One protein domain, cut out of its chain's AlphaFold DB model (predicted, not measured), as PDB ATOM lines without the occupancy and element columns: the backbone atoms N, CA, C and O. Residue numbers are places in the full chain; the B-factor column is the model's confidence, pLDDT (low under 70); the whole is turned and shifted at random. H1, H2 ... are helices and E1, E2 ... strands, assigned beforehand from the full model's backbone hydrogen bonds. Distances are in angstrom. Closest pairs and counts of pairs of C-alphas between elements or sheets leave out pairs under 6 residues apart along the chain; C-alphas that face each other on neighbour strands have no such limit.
ATOM      1  N   PRO A 238     195.164 149.788 121.167       94.94
ATOM      2  CA  PRO A 238     194.082 150.771 121.151       94.94
ATOM      3  C   PRO A 238     192.806 150.312 121.858       94.94
ATOM      4  O   PRO A 238     192.107 151.148 122.434       94.94
ATOM      5  N   GLU A 239     192.492 149.013 121.834       97.00
ATOM      6  CA  GLU A 239     191.332 148.476 122.542       97.00
ATOM      7  C   GLU A 239     191.523 148.552 124.061       97.00
ATOM      8  O   GLU A 239     190.616 148.997 124.762       97.00
ATOM      9  N   VAL A 240     192.712 148.221 124.574       96.62
ATOM     10  CA  VAL A 240     193.038 148.395 126.002       96.62
ATOM     11  C   VAL A 240     192.927 149.859 126.421       96.62
ATOM     12  O   VAL A 240     192.359 150.139 127.475       96.62
ATOM     13  N   MET A 241     193.449 150.799 125.621       95.31
ATOM     14  CA  MET A 241     193.333 152.233 125.923       95.31
ATOM     15  C   MET A 241     191.876 152.692 125.989       95.31
ATOM     16  O   MET A 241     191.504 153.414 126.914       95.31
ATOM     17  N   ALA A 242     191.050 152.270 125.027       95.88
ATOM     18  CA  ALA A 242     189.632 152.611 125.002       95.88
ATOM     19  C   ALA A 242     188.891 152.032 126.217       95.88
ATOM     20  O   ALA A 242     188.173 152.756 126.901       95.88
ATOM     21  N   GLU A 243     189.116 150.756 126.534       97.75
ATOM     22  CA  GLU A 243     188.501 150.097 127.688       97.75
ATOM     23  C   GLU A 243     188.965 150.698 129.026       97.75
ATOM     24  O   GLU A 243     188.158 150.844 129.940       97.75
ATOM     25  N   LEU A 244     190.241 151.091 129.147       96.69
ATOM     26  CA  LEU A 244     190.765 151.772 130.337       96.69
ATOM     27  C   LEU A 244     190.156 153.163 130.508       96.69
ATOM     28  O   LEU A 244     189.826 153.542 131.632       96.69
ATOM     29  N   ARG A 245     189.956 153.896 129.407       94.25
ATOM     30  CA  ARG A 245     189.257 155.183 129.427       94.25
ATOM     31  C   ARG A 245     187.826 155.024 129.933       94.25
ATOM     32  O   ARG A 245     187.474 155.658 130.919       94.25
ATOM     33  N   THR A 246     187.048 154.127 129.329       95.50
ATOM     34  CA  THR A 246     185.654 153.901 129.735       95.50
ATOM     35  C   THR A 246     185.551 153.389 131.173       95.50
ATOM     36  O   THR A 246     184.734 153.887 131.938       95.50
ATOM     37  N   ALA A 247     186.413 152.458 131.594       96.38
ATOM     38  CA  ALA A 247     186.427 151.991 132.981       96.38
ATOM     39  C   ALA A 247     186.781 153.114 133.976       96.38
ATOM     40  O   ALA A 247     186.268 153.132 135.091       96.38
ATOM     41  N   SER A 248     187.643 154.062 133.591       93.44
ATOM     42  CA  SER A 248     187.943 155.246 134.408       93.44
ATOM     43  C   SER A 248     186.748 156.185 134.540       93.44
ATOM     44  O   SER A 248     186.522 156.707 135.627       93.44
ATOM     45  N   GLU A 249     185.997 156.395 133.459       91.44
ATOM     46  CA  GLU A 249     184.779 157.215 133.456       91.44
ATOM     47  C   GLU A 249     183.692 156.584 134.342       91.44
ATOM     48  O   GLU A 249     183.121 157.267 135.187       91.44
ATOM     49  N   GLU A 250     183.475 155.267 134.238       93.62
ATOM     50  CA  GLU A 250     182.525 154.550 135.103       93.62
ATOM     51  C   GLU A 250     182.932 154.591 136.584       93.62
ATOM     52  O   GLU A 250     182.083 154.769 137.459       93.62
ATOM     53  N   PHE A 251     184.230 154.450 136.886       91.12
ATOM     54  CA  PHE A 251     184.728 154.585 138.256       91.12
ATOM     55  C   PHE A 251     184.463 155.992 138.799       91.12
ATOM     56  O   PHE A 251     184.031 156.141 139.943       91.12
ATOM     57  N   ALA A 252     184.722 157.022 137.989       86.25
ATOM     58  CA  ALA A 252     184.487 158.408 138.369       86.25
ATOM     59  C   ALA A 252     183.003 158.663 138.672       86.25
ATOM     60  O   ALA A 252     182.684 159.205 139.731       86.25
ATOM     61  N   GLU A 253     182.108 158.212 137.789       86.31
ATOM     62  CA  GLU A 253     180.659 158.350 137.949       86.31
ATOM     63  C   GLU A 253     180.161 157.649 139.221       86.31
ATOM     64  O   GLU A 253     179.435 158.243 140.019       86.31
ATOM     65  N   GLU A 254     180.588 156.406 139.461       86.00
ATOM     66  CA  GLU A 254     180.111 155.627 140.605       86.00
ATOM     67  C   GLU A 254     180.563 156.191 141.956       86.00
ATOM     68  O   GLU A 254     179.804 156.166 142.929       86.00
ATOM     69  N   TYR A 255     181.798 156.685 142.036       79.25
ATOM     70  CA  TYR A 255     182.351 157.221 143.280       79.25
ATOM     71  C   TYR A 255     182.151 158.731 143.437       79.25
ATOM     72  O   TYR A 255     182.679 159.310 144.388       79.25
ATOM     73  N   GLY A 256     181.377 159.358 142.543       71.81
ATOM     74  CA  GLY A 256     181.065 160.782 142.606       71.81
ATOM     75  C   GLY A 256     182.313 161.655 142.514       71.81
ATOM     76  O   GLY A 256     182.427 162.641 143.243       71.81
ATOM     77  N   TYR A 257     183.274 161.269 141.668       71.94
ATOM     78  CA  TYR A 257     184.393 162.142 141.330       71.94
ATOM     79  C   TYR A 257     183.837 163.354 140.589       71.94
ATOM     80  O   TYR A 257     183.507 163.291 139.409       71.94
ATOM     81  N   ASP A 258     183.721 164.463 141.307       56.28
ATOM     82  CA  ASP A 258     183.501 165.765 140.704       56.28
ATOM     83  C   ASP A 258     184.859 166.322 140.277       56.28
ATOM     84  O   ASP A 258     185.490 167.119 140.980       56.28
ATOM     85  N   ILE A 308     190.695 161.679 139.653       84.06
ATOM     86  CA  ILE A 308     190.469 160.346 139.070       84.06
ATOM     87  C   ILE A 308     191.735 159.752 138.443       84.06
ATOM     88  O   ILE A 308     192.020 158.569 138.620       84.06
ATOM     89  N   TRP A 309     192.545 160.584 137.783       85.75
ATOM     90  CA  TRP A 309     193.772 160.151 137.116       85.75
ATOM     91  C   TRP A 309     194.806 159.573 138.085       85.75
ATOM     92  O   TRP A 309     195.658 158.777 137.689       85.75
ATOM     93  N   TYR A 310     194.740 159.938 139.369       85.50
ATOM     94  CA  TYR A 310     195.584 159.336 140.398       85.50
ATOM     95  C   TYR A 310     195.220 157.862 140.601       85.50
ATOM     96  O   TYR A 310     196.112 157.037 140.809       85.50
ATOM     97  N   GLU A 311     193.931 157.530 140.527       88.38
ATOM     98  CA  GLU A 311     193.422 156.170 140.679       88.38
ATOM     99  C   GLU A 311     193.555 155.369 139.382       88.38
ATOM    100  O   GLU A 311     194.046 154.242 139.398       88.38
ATOM    101  N   SER A 312     193.172 155.942 138.241       91.38
ATOM    102  CA  SER A 312     193.205 155.245 136.950       91.38
ATOM    103  C   SER A 312     194.599 155.191 136.314       91.38
ATOM    104  O   SER A 312     194.857 154.348 135.457       91.38
ATOM    105  N   GLY A 313     195.529 156.040 136.758       91.00
ATOM    106  CA  GLY A 313     196.928 156.053 136.330       91.00
ATOM    107  C   GLY A 313     197.205 156.787 135.014       91.00
ATOM    108  O   GLY A 313     198.325 156.722 134.494       91.00
ATOM    109  N   PHE A 314     196.205 157.474 134.463       90.94
ATOM    110  CA  PHE A 314     196.335 158.258 133.240       90.94
ATOM    111  C   PHE A 314     195.439 159.496 133.275       90.94
ATOM    112  O   PHE A 314     194.423 159.517 133.964       90.94
ATOM    113  N   TYR A 315     195.779 160.494 132.468       86.69
ATOM    114  CA  TYR A 315     194.912 161.627 132.156       86.69
ATOM    115  C   TYR A 315     194.904 161.886 130.646       86.69
ATOM    116  O   TYR A 315     195.765 161.401 129.905       86.69
ATOM    117  N   VAL A 316     193.898 162.625 130.183       83.12
ATOM    118  CA  VAL A 316     193.771 163.054 128.788       83.12
ATOM    119  C   VAL A 316     193.899 164.570 128.758       83.12
ATOM    120  O   VAL A 316     193.170 165.258 129.464       83.12
ATOM    121  N   VAL A 317     194.849 165.084 127.983       77.94
ATOM    122  CA  VAL A 317     195.036 166.534 127.800       77.94
ATOM    123  C   VAL A 317     194.085 167.083 126.726       77.94
ATOM    124  O   VAL A 317     193.463 166.314 125.994       77.94
ATOM    125  N   LEU A 318     193.975 168.413 126.619       70.81
ATOM    126  CA  LEU A 318     193.008 169.111 125.752       70.81
ATOM    127  C   LEU A 318     193.058 168.695 124.270       70.81
ATOM    128  O   LEU A 318     192.030 168.701 123.597       70.81
ATOM    129  N   ASP A 319     194.226 168.303 123.758       76.94
ATOM    130  CA  ASP A 319     194.386 167.828 122.376       76.94
ATOM    131  C   ASP A 319     193.956 166.357 122.169       76.94
ATOM    132  O   ASP A 319     194.034 165.824 121.060       76.94
ATOM    133  N   GLY A 320     193.478 165.698 123.228       76.12
ATOM    134  CA  GLY A 320     193.046 164.305 123.236       76.12
ATOM    135  C   GLY A 320     194.168 163.294 123.497       76.12
ATOM    136  O   GLY A 320     193.895 162.086 123.484       76.12
ATOM    137  N   THR A 321     195.404 163.743 123.747       81.06
ATOM    138  CA  THR A 321     196.543 162.855 124.011       81.06
ATOM    139  C   THR A 321     196.366 162.107 125.331       81.06
ATOM    140  O   THR A 321     196.111 162.693 126.381       81.06
ATOM    141  N   PHE A 322     196.520 160.783 125.271       86.62
ATOM    142  CA  PHE A 322     196.424 159.875 126.412       86.62
ATOM    143  C   PHE A 322     197.789 159.750 127.101       86.62
ATOM    144  O   PHE A 322     198.722 159.189 126.524       86.62
ATOM    145  N   ILE A 323     197.912 160.265 128.326       86.44
ATOM    146  CA  ILE A 323     199.170 160.276 129.081       86.44
ATOM    147  C   ILE A 323     199.037 159.377 130.306       86.44
ATOM    148  O   ILE A 323     198.300 159.677 131.240       86.44
ATOM    149  N   ILE A 324     199.800 158.286 130.322       89.25
ATOM    150  CA  ILE A 324     199.941 157.401 131.483       89.25
ATOM    151  C   ILE A 324     201.096 157.925 132.331       89.25
ATOM    152  O   ILE A 324     202.233 157.961 131.863       89.25
ATOM    153  N   ASN A 325     200.837 158.292 133.583       85.25
ATOM    154  CA  ASN A 325     201.852 158.831 134.496       85.25
ATOM    155  C   ASN A 325     202.150 157.913 135.690       85.25
ATOM    156  O   ASN A 325     203.123 158.145 136.407       85.25
ATOM    157  N   ARG A 326     201.343 156.867 135.908       89.19
ATOM    158  CA  ARG A 326     201.557 155.858 136.952       89.19
ATOM    159  C   ARG A 326     200.790 154.570 136.652       89.19
ATOM    160  O   ARG A 326     200.018 154.492 135.703       89.19
ATOM    161  N   LEU A 327     201.009 153.542 137.470       92.12
ATOM    162  CA  LEU A 327     200.150 152.359 137.447       92.12
ATOM    163  C   LEU A 327     198.780 152.709 138.046       92.12
ATOM    164  O   LEU A 327     198.740 153.451 139.033       92.12
ATOM    165  N   PRO A 328     197.684 152.132 137.527       93.75
ATOM    166  CA  PRO A 328     196.393 152.165 138.193       93.75
ATOM    167  C   PRO A 328     196.515 151.737 139.657       93.75
ATOM    168  O   PRO A 328     197.240 150.791 139.996       93.75
ATOM    169  N   SER A 329     195.822 152.442 140.538       90.50
ATOM    170  CA  SER A 329     195.894 152.222 141.973       90.50
ATOM    171  C   SER A 329     195.334 150.858 142.364       90.50
ATOM    172  O   SER A 329     194.641 150.169 141.601       90.50
ATOM    173  N   PHE A 330     195.615 150.458 143.604       88.62
ATOM    174  CA  PHE A 330     194.985 149.279 144.183       88.62
ATOM    175  C   PHE A 330     193.457 149.421 144.192       88.62
ATOM    176  O   PHE A 330     192.762 148.448 143.936       88.62
ATOM    177  N   TYR A 331     192.921 150.615 144.430       87.94
ATOM    178  CA  TYR A 331     191.480 150.831 144.554       87.94
ATOM    179  C   TYR A 331     190.761 150.724 143.221       87.94
ATOM    180  O   TYR A 331     189.773 149.998 143.120       87.94
ATOM    181  N   PHE A 332     191.308 151.361 142.186       92.88
ATOM    182  CA  PHE A 332     190.781 151.251 140.834       92.88
ATOM    183  C   PHE A 332     190.785 149.794 140.361       92.88
ATOM    184  O   PHE A 332     189.773 149.265 139.905       92.88
ATOM    185  N   THR A 333     191.908 149.099 140.542       94.81
ATOM    186  CA  THR A 333     192.029 147.698 140.114       94.81
ATOM    187  C   THR A 333     191.184 146.748 140.967       94.81
ATOM    188  O   THR A 333     190.585 145.820 140.425       94.81
ATOM    189  N   PHE A 334     191.048 146.984 142.273       92.56
ATOM    190  CA  PHE A 334     190.153 146.215 143.143       92.56
ATOM    191  C   PHE A 334     188.689 146.388 142.727       92.56
ATOM    192  O   PHE A 334     187.980 145.396 142.552       92.56
ATOM    193  N   TRP A 335     188.235 147.629 142.535       93.50
ATOM    194  CA  TRP A 335     186.897 147.923 142.018       93.50
ATOM    195  C   TRP A 335     186.659 147.220 140.682       93.50
ATOM    196  O   TRP A 335     185.626 146.570 140.498       93.50
ATOM    197  N   TYR A 336     187.650 147.284 139.791       96.31
ATOM    198  CA  TYR A 336     187.560 146.698 138.467       96.31
ATOM    199  C   TYR A 336     187.351 145.177 138.532       96.31
ATOM    200  O   TYR A 336     186.401 144.649 137.955       96.31
ATOM    201  N   PHE A 337     188.192 144.454 139.276       95.00
ATOM    202  CA  PHE A 337     188.141 142.988 139.329       95.00
ATOM    203  C   PHE A 337     186.969 142.424 140.146       95.00
ATOM    204  O   PHE A 337     186.565 141.282 139.930       95.00
ATOM    205  N   ASN A 338     186.389 143.198 141.066       90.62
ATOM    206  CA  ASN A 338     185.238 142.751 141.859       90.62
ATOM    207  C   ASN A 338     183.882 142.962 141.164       90.62
ATOM    208  O   ASN A 338     182.835 142.696 141.756       90.62
ATOM    209  N   ARG A 339     183.883 143.387 139.895       92.62
ATOM    210  CA  ARG A 339     182.680 143.573 139.076       92.62
ATOM    211  C   ARG A 339     182.711 142.642 137.871       92.62
ATOM    212  O   ARG A 339     183.390 142.923 136.887       92.62
ATOM    213  N   PRO A 340     181.928 141.547 137.886       91.38
ATOM    214  CA  PRO A 340     181.947 140.570 136.803       91.38
ATOM    215  C   PRO A 340     181.673 141.135 135.408       91.38
ATOM    216  O   PRO A 340     182.199 140.618 134.423       91.38
ATOM    217  N   TYR A 341     180.868 142.198 135.310       95.56
ATOM    218  CA  TYR A 341     180.546 142.806 134.023       95.56
ATOM    219  C   TYR A 341     181.768 143.425 133.337       95.56
ATOM    220  O   TYR A 341     181.838 143.378 132.112       95.56
ATOM    221  N   HIS A 342     182.771 143.897 134.083       97.31
ATOM    222  CA  HIS A 342     183.995 144.433 133.490       97.31
ATOM    223  C   HIS A 342     184.736 143.396 132.656       97.31
ATOM    224  O   HIS A 342     185.206 143.704 131.573       97.31
ATOM    225  N   HIS A 343     184.771 142.133 133.081       96.56
ATOM    226  CA  HIS A 343     185.398 141.085 132.274       96.56
ATOM    227  C   HIS A 343     184.623 140.786 130.982       96.56
ATOM    228  O   HIS A 343     185.203 140.295 130.017       96.56
ATOM    229  N   TYR A 344     183.318 141.082 130.951       96.62
ATOM    230  CA  TYR A 344     182.474 140.914 129.768       96.62
ATOM    231  C   TYR A 344     182.624 142.066 128.769       96.62
ATOM    232  O   TYR A 344     182.780 141.815 127.572       96.62
ATOM    233  N   TYR A 345     182.564 143.306 129.256       97.19
ATOM    234  CA  TYR A 345     182.596 144.510 128.421       97.19
ATOM    235  C   TYR A 345     184.012 145.008 128.133       97.19
ATOM    236  O   TYR A 345     184.230 145.568 127.064       97.19
ATOM    237  N   TYR A 346     184.959 144.741 129.036       97.81
ATOM    238  CA  TYR A 346     186.357 145.174 128.961       97.81
ATOM    239  C   TYR A 346     187.357 143.993 128.998       97.81
ATOM    240  O   TYR A 346     188.245 143.925 129.862       97.81
ATOM    241  N   PRO A 347     187.210 142.977 128.126       97.00
ATOM    242  CA  PRO A 347     188.058 141.793 128.178       97.00
ATOM    243  C   PRO A 347     189.517 142.061 127.773       97.00
ATOM    244  O   PRO A 347     190.395 141.307 128.207       97.00
ATOM    245  N   HIS A 348     189.808 143.098 126.974       97.56
ATOM    246  CA  HIS A 348     191.184 143.437 126.596       97.56
ATOM    247  C   HIS A 348     191.957 143.986 127.802       97.56
ATOM    248  O   HIS A 348     193.067 143.531 128.082       97.56
ATOM    249  N   LEU A 349     191.345 144.877 128.581       97.44
ATOM    250  CA  LEU A 349     191.905 145.439 129.803       97.44
ATOM    251  C   LEU A 349     192.055 144.377 130.900       97.44
ATOM    252  O   LEU A 349     193.101 144.300 131.545       97.44
ATOM    253  N   SER A 350     191.067 143.489 131.053       96.88
ATOM    254  CA  SER A 350     191.169 142.338 131.963       96.88
ATOM    255  C   SER A 350     192.377 141.463 131.627       96.88
ATOM    256  O   SER A 350     193.186 141.133 132.501       96.88
ATOM    257  N   ARG A 351     192.544 141.133 130.340       95.50
ATOM    258  CA  ARG A 351     193.725 140.424 129.845       95.50
ATOM    259  C   ARG A 351     194.997 141.211 130.129       95.50
ATOM    260  O   ARG A 351     195.980 140.609 130.551       95.50
ATOM    261  N   GLN A 352     194.997 142.521 129.914       95.75
ATOM    262  CA  GLN A 352     196.185 143.346 130.081       95.75
ATOM    263  C   GLN A 352     196.664 143.399 131.537       95.75
ATOM    264  O   GLN A 352     197.852 143.200 131.792       95.75
ATOM    265  N   PHE A 353     195.761 143.557 132.506       95.50
ATOM    266  CA  PHE A 353     196.103 143.470 133.930       95.50
ATOM    267  C   PHE A 353     196.707 142.113 134.308       95.50
ATOM    268  O   PHE A 353     197.696 142.033 135.045       95.50
ATOM    269  N   VAL A 354     196.151 141.029 133.765       94.00
ATOM    270  CA  VAL A 354     196.679 139.679 133.983       94.00
ATOM    271  C   VAL A 354     198.048 139.512 133.326       94.00
ATOM    272  O   VAL A 354     198.978 139.028 133.971       94.00
ATOM    273  N   ARG A 355     198.235 139.983 132.090       92.12
ATOM    274  CA  ARG A 355     199.540 139.942 131.419       92.12
ATOM    275  C   ARG A 355     200.595 140.730 132.183       92.12
ATOM    276  O   ARG A 355     201.692 140.214 132.362       92.12
ATOM    277  N   HIS A 356     200.259 141.916 132.684       92.12
ATOM    278  CA  HIS A 356     201.145 142.703 133.545       92.12
ATOM    279  C   HIS A 356     201.561 141.922 134.798       92.12
ATOM    280  O   HIS A 356     202.736 141.871 135.146       92.12
ATOM    281  N   THR A 357     200.613 141.228 135.430       90.62
ATOM    282  CA  THR A 357     200.852 140.448 136.655       90.62
ATOM    283  C   THR A 357     201.811 139.270 136.459       90.62
ATOM    284  O   THR A 357     202.596 138.971 137.360       90.62
ATOM    285  N   TYR A 358     201.749 138.587 135.312       87.44
ATOM    286  CA  TYR A 358     202.513 137.354 135.063       87.44
ATOM    287  C   TYR A 358     203.753 137.535 134.187       87.44
ATOM    288  O   TYR A 358     204.706 136.769 134.318       87.44
ATOM    289  N   TYR A 359     203.750 138.533 133.307       86.69
ATOM    290  CA  TYR A 359     204.818 138.783 132.335       86.69
ATOM    291  C   TYR A 359     205.502 140.143 132.525       86.69
ATOM    292  O   TYR A 359     206.447 140.451 131.801       86.69
ATOM    293  N   GLY A 360     205.036 140.957 133.477       82.12
ATOM    294  CA  GLY A 360     205.662 142.224 133.833       82.12
ATOM    295  C   GLY A 360     206.966 142.051 134.626       82.12
ATOM    296  O   GLY A 360     207.278 140.959 135.107       82.12
ATOM    297  N   PRO A 361     207.740 143.136 134.793       78.69
ATOM    298  CA  PRO A 361     209.051 143.101 135.444       78.69
ATOM    299  C   PRO A 361     208.987 142.871 136.962       78.69
ATOM    300  O   PRO A 361     209.982 142.441 137.547       78.69
ATOM    301  N   ARG A 362     207.839 143.128 137.609       73.25
ATOM    302  CA  ARG A 362     207.612 142.889 139.046       73.25
ATOM    303  C   ARG A 362     206.371 142.014 139.273       73.25
ATOM    304  O   ARG A 362     205.348 142.507 139.751       73.25
ATOM    305  N   PRO A 363     206.423 140.707 138.955       60.09
ATOM    306  CA  PRO A 363     205.275 139.830 139.129       60.09
ATOM    307  C   PRO A 363     204.994 139.626 140.626       60.09
ATOM    308  O   PRO A 363     205.517 138.705 141.259       60.09
ATOM    309  N   GLY A 364     204.140 140.471 141.215       61.16
ATOM    310  CA  GLY A 364     203.575 140.244 142.547       61.16
ATOM    311  C   GLY A 364     203.638 141.350 143.584       61.16
ATOM    312  O   GLY A 364     203.174 141.095 144.691       61.16
ATOM    313  N   THR A 365     204.197 142.519 143.276       70.12
ATOM    314  CA  THR A 365     204.314 143.618 144.256       70.12
ATOM    315  C   THR A 365     203.555 144.879 143.860       70.12
ATOM    316  O   THR A 365     203.363 145.743 144.707       70.12
ATOM    317  N   SER A 366     203.102 145.007 142.612       81.75
ATOM    318  CA  SER A 366     202.299 146.158 142.192       81.75
ATOM    319  C   SER A 366     200.827 146.031 142.563       81.75
ATOM    320  O   SER A 366     200.299 144.928 142.724       81.75
ATOM    321  N   SER A 367     200.148 147.178 142.632       82.06
ATOM    322  CA  SER A 367     198.698 147.300 142.838       82.06
ATOM    323  C   SER A 367     197.892 146.360 141.936       82.06
ATOM    324  O   SER A 367     197.025 145.629 142.416       82.06
ATOM    325  N   ILE A 368     198.230 146.326 140.643       91.06
ATOM    326  CA  ILE A 368     197.624 145.430 139.653       91.06
ATOM    327  C   ILE A 368     197.822 143.967 140.065       91.06
ATOM    328  O   ILE A 368     196.860 143.203 140.148       91.06
ATOM    329  N   ALA A 369     199.069 143.573 140.338       89.56
ATOM    330  CA  ALA A 369     199.421 142.185 140.611       89.56
ATOM    331  C   ALA A 369     198.761 141.647 141.885       89.56
ATOM    332  O   ALA A 369     198.303 140.501 141.908       89.56
ATOM    333  N   VAL A 370     198.685 142.470 142.934       86.25
ATOM    334  CA  VAL A 370     198.010 142.113 144.188       86.25
ATOM    335  C   VAL A 370     196.524 141.848 143.937       86.25
ATOM    336  O   VAL A 370     196.008 140.812 144.364       86.25
ATOM    337  N   ASN A 371     195.841 142.722 143.191       89.94
ATOM    338  CA  ASN A 371     194.412 142.565 142.919       89.94
ATOM    339  C   ASN A 371     194.091 141.390 142.002       89.94
ATOM    340  O   ASN A 371     193.175 140.626 142.302       89.94
ATOM    341  N   VAL A 372     194.875 141.181 140.944       92.56
ATOM    342  CA  VAL A 372     194.714 140.018 140.059       92.56
ATOM    343  C   VAL A 372     194.850 138.715 140.844       92.56
ATOM    344  O   VAL A 372     194.036 137.806 140.678       92.56
ATOM    345  N   ARG A 373     195.843 138.617 141.737       89.94
ATOM    346  CA  ARG A 373     196.043 137.424 142.573       89.94
ATOM    347  C   ARG A 373     194.928 137.235 143.592       89.94
ATOM    348  O   ARG A 373     194.449 136.117 143.747       89.94
ATOM    349  N   SER A 374     194.493 138.303 144.257       89.69
ATOM    350  CA  SER A 374     193.373 138.252 145.205       89.69
ATOM    351  C   SER A 374     192.087 137.781 144.518       89.69
ATOM    352  O   SER A 374     191.437 136.831 144.961       89.69
ATOM    353  N   TRP A 375     191.768 138.365 143.362       93.31
ATOM    354  CA  TRP A 375     190.640 137.954 142.533       93.31
ATOM    355  C   TRP A 375     190.756 136.494 142.081       93.31
ATOM    356  O   TRP A 375     189.790 135.739 142.208       93.31
ATOM    357  N   GLN A 376     191.931 136.058 141.620       91.81
ATOM    358  CA  GLN A 376     192.160 134.663 141.243       91.81
ATOM    359  C   GLN A 376     191.977 133.720 142.433       91.81
ATOM    360  O   GLN A 376     191.314 132.694 142.304       91.81
ATOM    361  N   GLN A 377     192.506 134.066 143.605       89.81
ATOM    362  CA  GLN A 377     192.375 133.258 144.810       89.81
ATOM    363  C   GLN A 377     190.908 133.092 145.228       89.81
ATOM    364  O   GLN A 377     190.509 131.983 145.603       89.81
ATOM    365  N   ASN A 378     190.111 134.157 145.116       89.81
ATOM    366  CA  ASN A 378     188.678 134.148 145.417       89.81
ATOM    367  C   ASN A 378     187.864 133.356 144.383       89.81
ATOM    368  O   ASN A 378     186.855 132.750 144.732       89.81
ATOM    369  N   ASN A 379     188.337 133.289 143.136       90.44
ATOM    370  CA  ASN A 379     187.651 132.619 142.027       90.44
ATOM    371  C   ASN A 379     188.341 131.323 141.574       90.44
ATOM    372  O   ASN A 379     188.021 130.780 140.514       90.44
ATOM    373  N   ARG A 380     189.253 130.773 142.390       89.00
ATOM    374  CA  ARG A 380     190.116 129.623 142.045       89.00
ATOM    375  C   ARG A 380     189.368 128.347 141.672       89.00
ATOM    376  O   ARG A 380     189.946 127.416 141.116       89.00
ATOM    377  N   GLU A 381     188.089 128.272 142.032       85.38
ATOM    378  CA  GLU A 381     187.219 127.166 141.653       85.38
ATOM    379  C   GLU A 381     186.948 127.107 140.148       85.38
ATOM    380  O   GLU A 381     186.624 126.034 139.647       85.38
ATOM    381  N   VAL A 382     187.075 128.230 139.441       87.19
ATOM    382  CA  VAL A 382     186.834 128.338 137.996       87.19
ATOM    383  C   VAL A 382     188.054 128.930 137.284       87.19
ATOM    384  O   VAL A 382     188.413 128.475 136.199       87.19
ATOM    385  N   ILE A 383     188.742 129.882 137.920       89.06
ATOM    386  CA  ILE A 383     189.912 130.584 137.387       89.06
ATOM    387  C   ILE A 383     191.192 129.973 137.956       89.06
ATOM    388  O   ILE A 383     191.637 130.292 139.055       89.06
ATOM    389  N   THR A 384     191.798 129.062 137.201       86.50
ATOM    390  CA  THR A 384     193.069 128.438 137.596       86.50
ATOM    391  C   THR A 384     194.272 129.280 137.176       86.50
ATOM    392  O   THR A 384     194.205 130.085 136.256       86.50
ATOM    393  N   GLU A 385     195.423 129.039 137.797       84.81
ATOM    394  CA  GLU A 385     196.691 129.656 137.391       84.81
ATOM    395  C   GLU A 385     197.025 129.383 135.909       84.81
ATOM    396  O   GLU A 385     197.345 130.290 135.146       84.81
ATOM    397  N   ALA A 386     196.839 128.138 135.457       84.56
ATOM    398  CA  ALA A 386     197.036 127.763 134.057       84.56
ATOM    399  C   ALA A 386     196.060 128.476 133.102       84.56
ATOM    400  O   ALA A 386     196.393 128.708 131.941       84.56
ATOM    401  N   TRP A 387     194.859 128.825 133.581       87.88
ATOM    402  CA  TRP A 387     193.899 129.628 132.822       87.88
ATOM    403  C   TRP A 387     194.407 131.055 132.611       87.88
ATOM    404  O   TRP A 387     194.162 131.621 131.553       87.88
ATOM    405  N   LEU A 388     195.127 131.637 133.571       88.50
ATOM    406  CA  LEU A 388     195.654 133.000 133.447       88.50
ATOM    407  C   LEU A 388     196.920 133.070 132.594       88.50
ATOM    408  O   LEU A 388     197.114 134.038 131.864       88.50
ATOM    409  N   GLN A 389     197.754 132.032 132.645       84.62
ATOM    410  CA  GLN A 389     199.001 131.988 131.883       84.62
ATOM    411  C   GLN A 389     198.789 131.677 130.388       84.62
ATOM    412  O   GLN A 389     199.591 132.097 129.557       84.62
ATOM    413  N   ASP A 390     197.727 130.960 130.002       84.31
ATOM    414  CA  ASP A 390     197.501 130.596 128.594       84.31
ATOM    415  C   ASP A 390     196.987 131.786 127.767       84.31
ATOM    416  O   ASP A 390     195.787 132.000 127.680       84.31
ATOM    417  N   ASP A 391     197.844 132.553 127.098       81.00
ATOM    418  CA  ASP A 391     197.394 133.758 126.375       81.00
ATOM    419  C   ASP A 391     196.502 133.479 125.139       81.00
ATOM    420  O   ASP A 391     195.963 134.401 124.529       81.00
ATOM    421  N   ARG A 392     196.289 132.214 124.751       84.38
ATOM    422  CA  ARG A 392     195.433 131.868 123.603       84.38
ATOM    423  C   ARG A 392     193.956 132.102 123.925       84.38
ATOM    424  O   ARG A 392     193.457 131.571 124.916       84.38
ATOM    425  N   ASN A 393     193.252 132.827 123.052       86.56
ATOM    426  CA  ASN A 393     191.831 133.188 123.192       86.56
ATOM    427  C   ASN A 393     191.494 133.862 124.535       86.56
ATOM    428  O   ASN A 393     190.364 133.768 125.010       86.56
ATOM    429  N   SER A 394     192.471 134.493 125.196       89.75
ATOM    430  CA  SER A 394     192.307 135.032 126.551       89.75
ATOM    431  C   SER A 394     191.188 136.074 126.630       89.75
ATOM    432  O   SER A 394     190.413 136.040 127.583       89.75
ATOM    433  N   ILE A 395     191.026 136.906 125.596       94.25
ATOM    434  CA  ILE A 395     189.927 137.879 125.461       94.25
ATOM    435  C   ILE A 395     188.565 137.173 125.549       94.25
ATOM    436  O   ILE A 395     187.732 137.520 126.385       94.25
ATOM    437  N   GLU A 396     188.338 136.142 124.734       93.94
ATOM    438  CA  GLU A 396     187.096 135.363 124.738       93.94
ATOM    439  C   GLU A 396     186.863 134.679 126.081       93.94
ATOM    440  O   GLU A 396     185.720 134.614 126.531       93.94
ATOM    441  N   ARG A 397     187.922 134.213 126.754       92.69
ATOM    442  CA  ARG A 397     187.783 133.589 128.074       92.69
ATOM    443  C   ARG A 397     187.365 134.589 129.148       92.69
ATOM    444  O   ARG A 397     186.493 134.252 129.946       92.69
ATOM    445  N   PHE A 398     187.938 135.796 129.178       95.56
ATOM    446  CA  PHE A 398     187.475 136.853 130.090       95.56
ATOM    447  C   PHE A 398     186.029 137.231 129.798       95.56
ATOM    448  O   PHE A 398     185.213 137.282 130.719       95.56
ATOM    449  N   ARG A 399     185.687 137.385 128.512       95.94
ATOM    450  CA  ARG A 399     184.318 137.676 128.088       95.94
ATOM    451  C   ARG A 399     183.351 136.590 128.559       95.94
ATOM    452  O   ARG A 399     182.315 136.880 129.151       95.94
ATOM    453  N   GLU A 400     183.694 135.324 128.350       95.06
ATOM    454  CA  GLU A 400     182.888 134.190 128.799       95.06
ATOM    455  C   GLU A 400     182.762 134.136 130.328       95.06
ATOM    456  O   GLU A 400     181.660 133.924 130.831       95.06
ATOM    457  N   TYR A 401     183.849 134.395 131.064       95.00
ATOM    458  CA  TYR A 401     183.843 134.480 132.525       95.00
ATOM    459  C   TYR A 401     182.904 135.568 133.048       95.00
ATOM    460  O   TYR A 401     182.048 135.284 133.888       95.00
ATOM    461  N   GLY A 402     183.011 136.790 132.520       95.81
ATOM    462  CA  GLY A 402     182.139 137.888 132.928       95.81
ATOM    463  C   GLY A 402     180.666 137.561 132.682       95.81
ATOM    464  O   GLY A 402     179.823 137.749 133.559       95.81
ATOM    465  N   LYS A 403     180.355 136.959 131.524       96.44
ATOM    466  CA  LYS A 403     178.999 136.486 131.208       96.44
ATOM    467  C   LYS A 403     178.520 135.401 132.178       96.44
ATOM    468  O   LYS A 403     177.375 135.440 132.620       96.44
ATOM    469  N   PHE A 404     179.377 134.433 132.489       96.38
ATOM    470  CA  PHE A 404     179.088 133.333 133.407       96.38
ATOM    471  C   PHE A 404     178.715 133.834 134.803       96.38
ATOM    472  O   PHE A 404     177.670 133.451 135.329       96.38
ATOM    473  N   GLU A 405     179.515 134.730 135.376       95.44
ATOM    474  CA  GLU A 405     179.252 135.283 136.704       95.44
ATOM    475  C   GLU A 405     178.007 136.183 136.725       95.44
ATOM    476  O   GLU A 405     177.209 136.105 137.660       95.44
ATOM    477  N   LEU A 406     177.766 136.969 135.666       94.75
ATOM    478  CA  LEU A 406     176.526 137.739 135.514       94.75
ATOM    479  C   LEU A 406     175.283 136.839 135.478       94.75
ATOM    480  O   LEU A 406     174.318 137.072 136.211       94.75
ATOM    481  N   ASP A 407     175.313 135.791 134.656       95.25
ATOM    482  CA  ASP A 407     174.213 134.839 134.519       95.25
ATOM    483  C   ASP A 407     173.975 134.056 135.827       95.25
ATOM    484  O   ASP A 407     172.825 133.806 136.210       95.25
ATOM    485  N   ARG A 408     175.049 133.700 136.546       94.25
ATOM    486  CA  ARG A 408     174.990 133.036 137.857       94.25
ATOM    487  C   ARG A 408     174.397 133.950 138.923       94.25
ATOM    488  O   ARG A 408     173.482 133.535 139.634       94.25
ATOM    489  N   ALA A 409     174.861 135.195 139.012       92.19
ATOM    490  CA  ALA A 409     174.323 136.182 139.943       92.19
ATOM    491  C   ALA A 409     172.833 136.444 139.668       92.19
ATOM    492  O   ALA A 409     172.023 136.464 140.596       92.19
ATOM    493  N   GLN A 410     172.442 136.566 138.394       92.38
ATOM    494  CA  GLN A 410     171.040 136.718 138.010       92.38
ATOM    495  C   GLN A 410     170.201 135.485 138.382       92.38
ATOM    496  O   GLN A 410     169.066 135.634 138.841       92.38
ATOM    497  N   TYR A 411     170.735 134.276 138.196       92.31
ATOM    498  CA  TYR A 411     170.070 133.036 138.598       92.31
ATOM    499  C   TYR A 411     169.847 132.978 140.112       92.31
ATOM    500  O   TYR A 411     168.724 132.727 140.549       92.31
ATOM    501  N   ASN A 412     170.889 133.258 140.900       91.94
ATOM    502  CA  ASN A 412     170.828 133.212 142.361       91.94
ATOM    503  C   ASN A 412     169.859 134.269 142.916       91.94
ATOM    504  O   ASN A 412     169.040 133.944 143.767       91.94
ATOM    505  N   ARG A 413     169.828 135.487 142.351       89.56
ATOM    506  CA  ARG A 413     168.834 136.516 142.731       89.56
ATOM    507  C   ARG A 413     167.381 136.078 142.505       89.56
ATOM    508  O   ARG A 413     166.492 136.540 143.210       89.56
ATOM    509  N   LYS A 414     167.122 135.219 141.512       89.00
ATOM    510  CA  LYS A 414     165.771 134.732 141.177       89.00
ATOM    511  C   LYS A 414     165.356 133.485 141.964       89.00
ATOM    512  O   LYS A 414     164.163 133.198 142.030       89.00
ATOM    513  N   LYS A 415     166.299 132.724 142.531       81.19
ATOM    514  CA  LYS A 415     166.025 131.492 143.288       81.19
ATOM    515  C   LYS A 415     166.402 131.654 144.758       81.19
ATOM    516  O   LYS A 415     167.541 131.422 145.138       81.19
ATOM    517  N   LEU A 416     165.401 131.970 145.576       63.44
ATOM    518  CA  LEU A 416     165.551 132.267 147.006       63.44
ATOM    519  C   LEU A 416     165.912 131.053 147.884       63.44
ATOM    520  O   LEU A 416     166.309 131.236 149.028       63.44
ATOM    521  N   GLU A 417     165.773 129.821 147.386       74.50
ATOM    522  CA  GLU A 417     165.886 128.615 148.226       74.50
ATOM    523  C   GLU A 417     167.283 127.973 148.235       74.50
ATOM    524  O   GLU A 417     167.630 127.284 149.193       74.50
ATOM    525  N   LYS A 418     168.103 128.176 147.190       82.62
ATOM    526  CA  LYS A 418     169.498 127.699 147.160       82.62
ATOM    527  C   LYS A 418     170.333 128.475 146.143       82.62
ATOM    528  O   LYS A 418     170.134 128.329 144.934       82.62
ATOM    529  N   GLU A 419     171.318 129.220 146.633       88.75
ATOM    530  CA  GLU A 419     172.359 129.810 145.795       88.75
ATOM    531  C   GLU A 419     173.278 128.717 145.243       88.75
ATOM    532  O   GLU A 419     173.722 127.833 145.976       88.75
ATOM    533  N   LEU A 420     173.559 128.766 143.940       90.12
ATOM    534  CA  LEU A 420     174.537 127.875 143.325       90.12
ATOM    535  C   LEU A 420     175.942 128.455 143.455       90.12
ATOM    536  O   LEU A 420     176.174 129.638 143.150       90.12
ATOM    537  N   SER A 421     176.883 127.593 143.843       90.81
ATOM    538  CA  SER A 421     178.309 127.906 143.756       90.81
ATOM    539  C   SER A 421     178.736 128.094 142.289       90.81
ATOM    540  O   SER A 421     178.038 127.634 141.373       90.81
ATOM    541  N   PRO A 422     179.887 128.740 142.021       90.56
ATOM    542  CA  PRO A 422     180.435 128.840 140.666       90.56
ATOM    543  C   PRO A 422     180.573 127.470 139.983       90.56
ATOM    544  O   PRO A 422     180.139 127.279 138.847       90.56
ATOM    545  N   THR A 423     181.094 126.479 140.705       90.06
ATOM    546  CA  THR A 423     181.257 125.101 140.218       90.06
ATOM    547  C   THR A 423     179.927 124.418 139.903       90.06
ATOM    548  O   THR A 423     179.759 123.899 138.798       90.06
ATOM    549  N   GLU A 424     178.946 124.477 140.811       91.12
ATOM    550  CA  GLU A 424     177.615 123.896 140.588       91.12
ATOM    551  C   GLU A 424     176.899 124.543 139.393       91.12
ATOM    552  O   GLU A 424     176.220 123.856 138.621       91.12
ATOM    553  N   TYR A 425     177.025 125.865 139.233       92.81
ATOM    554  CA  TYR A 425     176.411 126.578 138.117       92.81
ATOM    555  C   TYR A 425     177.064 126.202 136.787       92.81
ATOM    556  O   TYR A 425     176.349 125.916 135.822       92.81
ATOM    557  N   LEU A 426     178.400 126.156 136.741       91.69
ATOM    558  CA  LEU A 426     179.144 125.778 135.544       91.69
ATOM    559  C   LEU A 426     178.817 124.343 135.124       91.69
ATOM    560  O   LEU A 426     178.566 124.097 133.947       91.69
ATOM    561  N   ASP A 427     178.725 123.415 136.077       90.00
ATOM    562  CA  ASP A 427     178.406 122.011 135.808       90.00
ATOM    563  C   ASP A 427     177.019 121.805 135.196       90.00
ATOM    564  O   ASP A 427     176.842 120.966 134.311       90.00
ATOM    565  N   ARG A 428     176.038 122.611 135.608       91.00
ATOM    566  CA  ARG A 428     174.683 122.581 135.038       91.00
ATOM    567  C   ARG A 428     174.596 123.236 133.660       91.00
ATOM    568  O   ARG A 428     173.666 122.946 132.913       91.00
ATOM    569  N   HIS A 429     175.554 124.097 133.315       92.50
ATOM    570  CA  HIS A 429     175.533 124.910 132.098       92.50
ATOM    571  C   HIS A 429     176.812 124.764 131.256       92.50
ATOM    572  O   HIS A 429     177.169 125.678 130.516       92.50
ATOM    573  N   ARG A 430     177.488 123.607 131.312       87.50
ATOM    574  CA  ARG A 430     178.799 123.370 130.666       87.50
ATOM    575  C   ARG A 430     178.848 123.733 129.182       87.50
ATOM    576  O   ARG A 430     179.857 124.238 128.705       87.50
ATOM    577  N   ASN A 431     177.756 123.500 128.457       89.75
ATOM    578  CA  ASN A 431     177.671 123.785 127.021       89.75
ATOM    579  C   ASN A 431     177.575 125.286 126.707       89.75
ATOM    580  O   ASN A 431     177.845 125.688 125.580       89.75
ATOM    581  N   LYS A 432     177.175 126.108 127.684       92.44
ATOM    582  CA  LYS A 432     177.035 127.561 127.541       92.44
ATOM    583  C   LYS A 432     178.368 128.295 127.731       92.44
ATOM    584  O   LYS A 432     178.515 129.393 127.205       92.44
ATOM    585  N   TYR A 433     179.316 127.678 128.441       92.19
ATOM    586  CA  TYR A 433     180.625 128.251 128.773       92.19
ATOM    587  C   TYR A 433     181.763 127.283 128.380       92.19
ATOM    588  O   TYR A 433     182.359 126.615 129.237       92.19
ATOM    589  N   PRO A 434     182.018 127.114 127.066       88.75
ATOM    590  CA  PRO A 434     182.996 126.154 126.563       88.75
ATOM    591  C   PRO A 434     184.444 126.459 126.973       88.75
ATOM    592  O   PRO A 434     185.191 125.514 127.242       88.75
ATOM    593  N   GLU A 435     184.868 127.722 127.039       87.25
ATOM    594  CA  GLU A 435     186.241 128.085 127.409       87.25
ATOM    595  C   GLU A 435     186.548 127.813 128.892       87.25
ATOM    596  O   GLU A 435     187.617 127.286 129.229       87.25
ATOM    597  N   LEU A 436     185.590 128.086 129.785       84.75
ATOM    598  CA  LEU A 436     185.671 127.760 131.214       84.75
ATOM    599  C   LEU A 436     185.614 126.247 131.467       84.75
ATOM    600  O   LEU A 436     186.261 125.722 132.379       84.75
ATOM    601  N   ASN A 437     184.856 125.512 130.651       82.25
ATOM    602  CA  ASN A 437     184.755 124.059 130.767       82.25
ATOM    603  C   ASN A 437     186.030 123.345 130.269       82.25
ATOM    604  O   ASN A 437     186.514 122.408 130.907       82.25
ATOM    605  N   ARG A 438     186.635 123.812 129.164       75.88
ATOM    606  CA  ARG A 438     187.897 123.266 128.612       75.88
ATOM    607  C   ARG A 438     189.047 123.291 129.614       75.88
ATOM    608  O   ARG A 438     189.877 122.383 129.645       75.88
ATOM    609  N   THR A 439     189.107 124.337 130.424       65.56
ATOM    610  CA  THR A 439     190.152 124.540 131.431       65.56
ATOM    611  C   THR A 439     189.870 123.766 132.717       65.56
ATOM    612  O   THR A 439     190.799 123.176 133.269       65.56
ATOM    613  N   ASN A 440     188.605 123.629 133.127       62.47
ATOM    614  CA  ASN A 440     188.216 122.727 134.216       62.47
ATOM    615  C   ASN A 440     188.416 121.239 133.884       62.47
ATOM    616  O   ASN A 440     188.752 120.462 134.772       62.47
ATOM    617  N   ALA A 441     188.306 120.816 132.622       54.91
ATOM    618  CA  ALA A 441     188.575 119.426 132.236       54.91
ATOM    619  C   ALA A 441     190.018 118.978 132.560       54.91
ATOM    620  O   ALA A 441     190.243 117.818 132.917       54.91
ATOM    621  N   LYS A 442     190.991 119.905 132.540       53.31
ATOM    622  CA  LYS A 442     192.393 119.654 132.939       53.31
ATOM    623  C   LYS A 442     192.587 119.470 134.454       53.31
ATOM    624  O   LYS A 442     193.659 119.051 134.876       53.31
ATOM    625  N   ARG A 443     191.560 119.736 135.269       52.06
ATOM    626  CA  ARG A 443     191.539 119.558 136.734       52.06
ATOM    627  C   ARG A 443     191.412 118.090 137.163       52.06
ATOM    628  O   ARG A 443     191.676 117.774 138.316       52.06
TER     629      ARG A 443
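Overview. This is residues 238 to 258 and 308 to 443 of the 547 residues of an uncharacterized protein of Flavilitoribacter nigricans DSM 23189 = NBRC 102662 (UniProt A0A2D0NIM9). This is a body of crossed helices, in which H1 and the longest helix, H8, stand on two sides of a middle made by H3, H4 and H5; each meets the first part of H5 with its own first part. H6 crosses H5, a small hairpin of E1 and E2 lies at one end of the long axis beyond H1, H9 and H10 pack on H8 towards the other end, and residues 413 to 418, at the end of H8 and in the turn after it, stick out. The printed part has 157 residues, with ten named helices and two named strands in the order H1, H2, E1, E2, then H3 to H10; the class is mostly helix, and the one sheet is antiparallel, in the order E1 - E2. The whole is compact, with a radius of gyration of the C-alphas of 16.5 A, and spans 50 by 35 by 25 A.

Arrangement. E1, residues 314 to 316, and E2, residues 322 to 324, form a hairpin, antiparallel at 158 degrees, with N 315 and O 323 within hydrogen-bond range at 2.9 A. H1, residues 238 to 254, and E1 are near each other, with 7 pairs of C-alphas within 10 A. H2, residues 308 to 312, touches H1, the closest C-alphas being those of Ser 248 and Ser 312, 5.8 A apart. H3, residues 330 to 337, touches H2, with the C-alphas of Glu 311 and Phe 332 closest at 5.6 A. H5, residues 347 to 359, touches H1 with its residues 348 to 352 alone; the lines are about perpendicular at 75 degrees, and the closest C-alphas, Val 240 and Leu 349, are 4.9 A apart. H8, residues 394 to 414, touches H5 at a steep tilt of 63 degrees, opposite ways, with the C-alphas of Pro 347 and Ile 395 closest at 5.1 A. H5 and H8 are the hub, touching four other helices each. H4, residues 340 to 345, touches H8 at a steep tilt of 48 degrees, opposite ways, with the C-alphas of Tyr 344 and Arg 399 closest at 4.1 A. H6, residues 367 to 378, is about perpendicular to H5 at 78 degrees and touches it, the closest C-alphas being Thr 357 and Ala 369 at 4.6 A. H7, residues 385 to 389, only just touches H5, with 3 pairs of C-alphas within 8 A, the closest being Val 354 and Leu 388 at 6.8 A. H9, residues 422 to 428, touches H8 about perpendicular at 86 degrees, with the C-alphas of Arg 408 and Tyr 425 closest at 6.6 A. H10, residues 434 to 443, touches H8 about perpendicular at 85 degrees, with the C-alphas of Arg 397 and Glu 435 closest at 5.8 A. H1 and H8 are apart. Every O i to N i+4 pair is within hydrogen-bond range in H1, H2, H3, H5, H6, H7, H8 and H9, against 1 of 2 in H4 and 3 of 6 in H10.

Along the chain. E1 begins at C-alpha 314, (196.335, 158.258, 133.240). H1 is 24.4 A long from first to last C-alpha and begins at C-alpha 238, (194.082, 150.771, 121.151). H5 is 17.5 A long, H6 16.7 A and H10 14.8 A. H8 is 30.3 A long and ends at C-alpha 414, (165.771, 134.732, 141.177).

Size, cuts and confidence. The C-alphas farthest apart, those of Asp 319 and Glu 417, are 54.9 A apart. Residues 259 to 307 are not printed, and C-alphas 258 and 308 are 9.0 A apart across the cut. Of the links that are printed whole, none is long. The mean pLDDT of the printed part is 87.8; residues 258, 363 to 364, 416 and 439 to 443 are under 70.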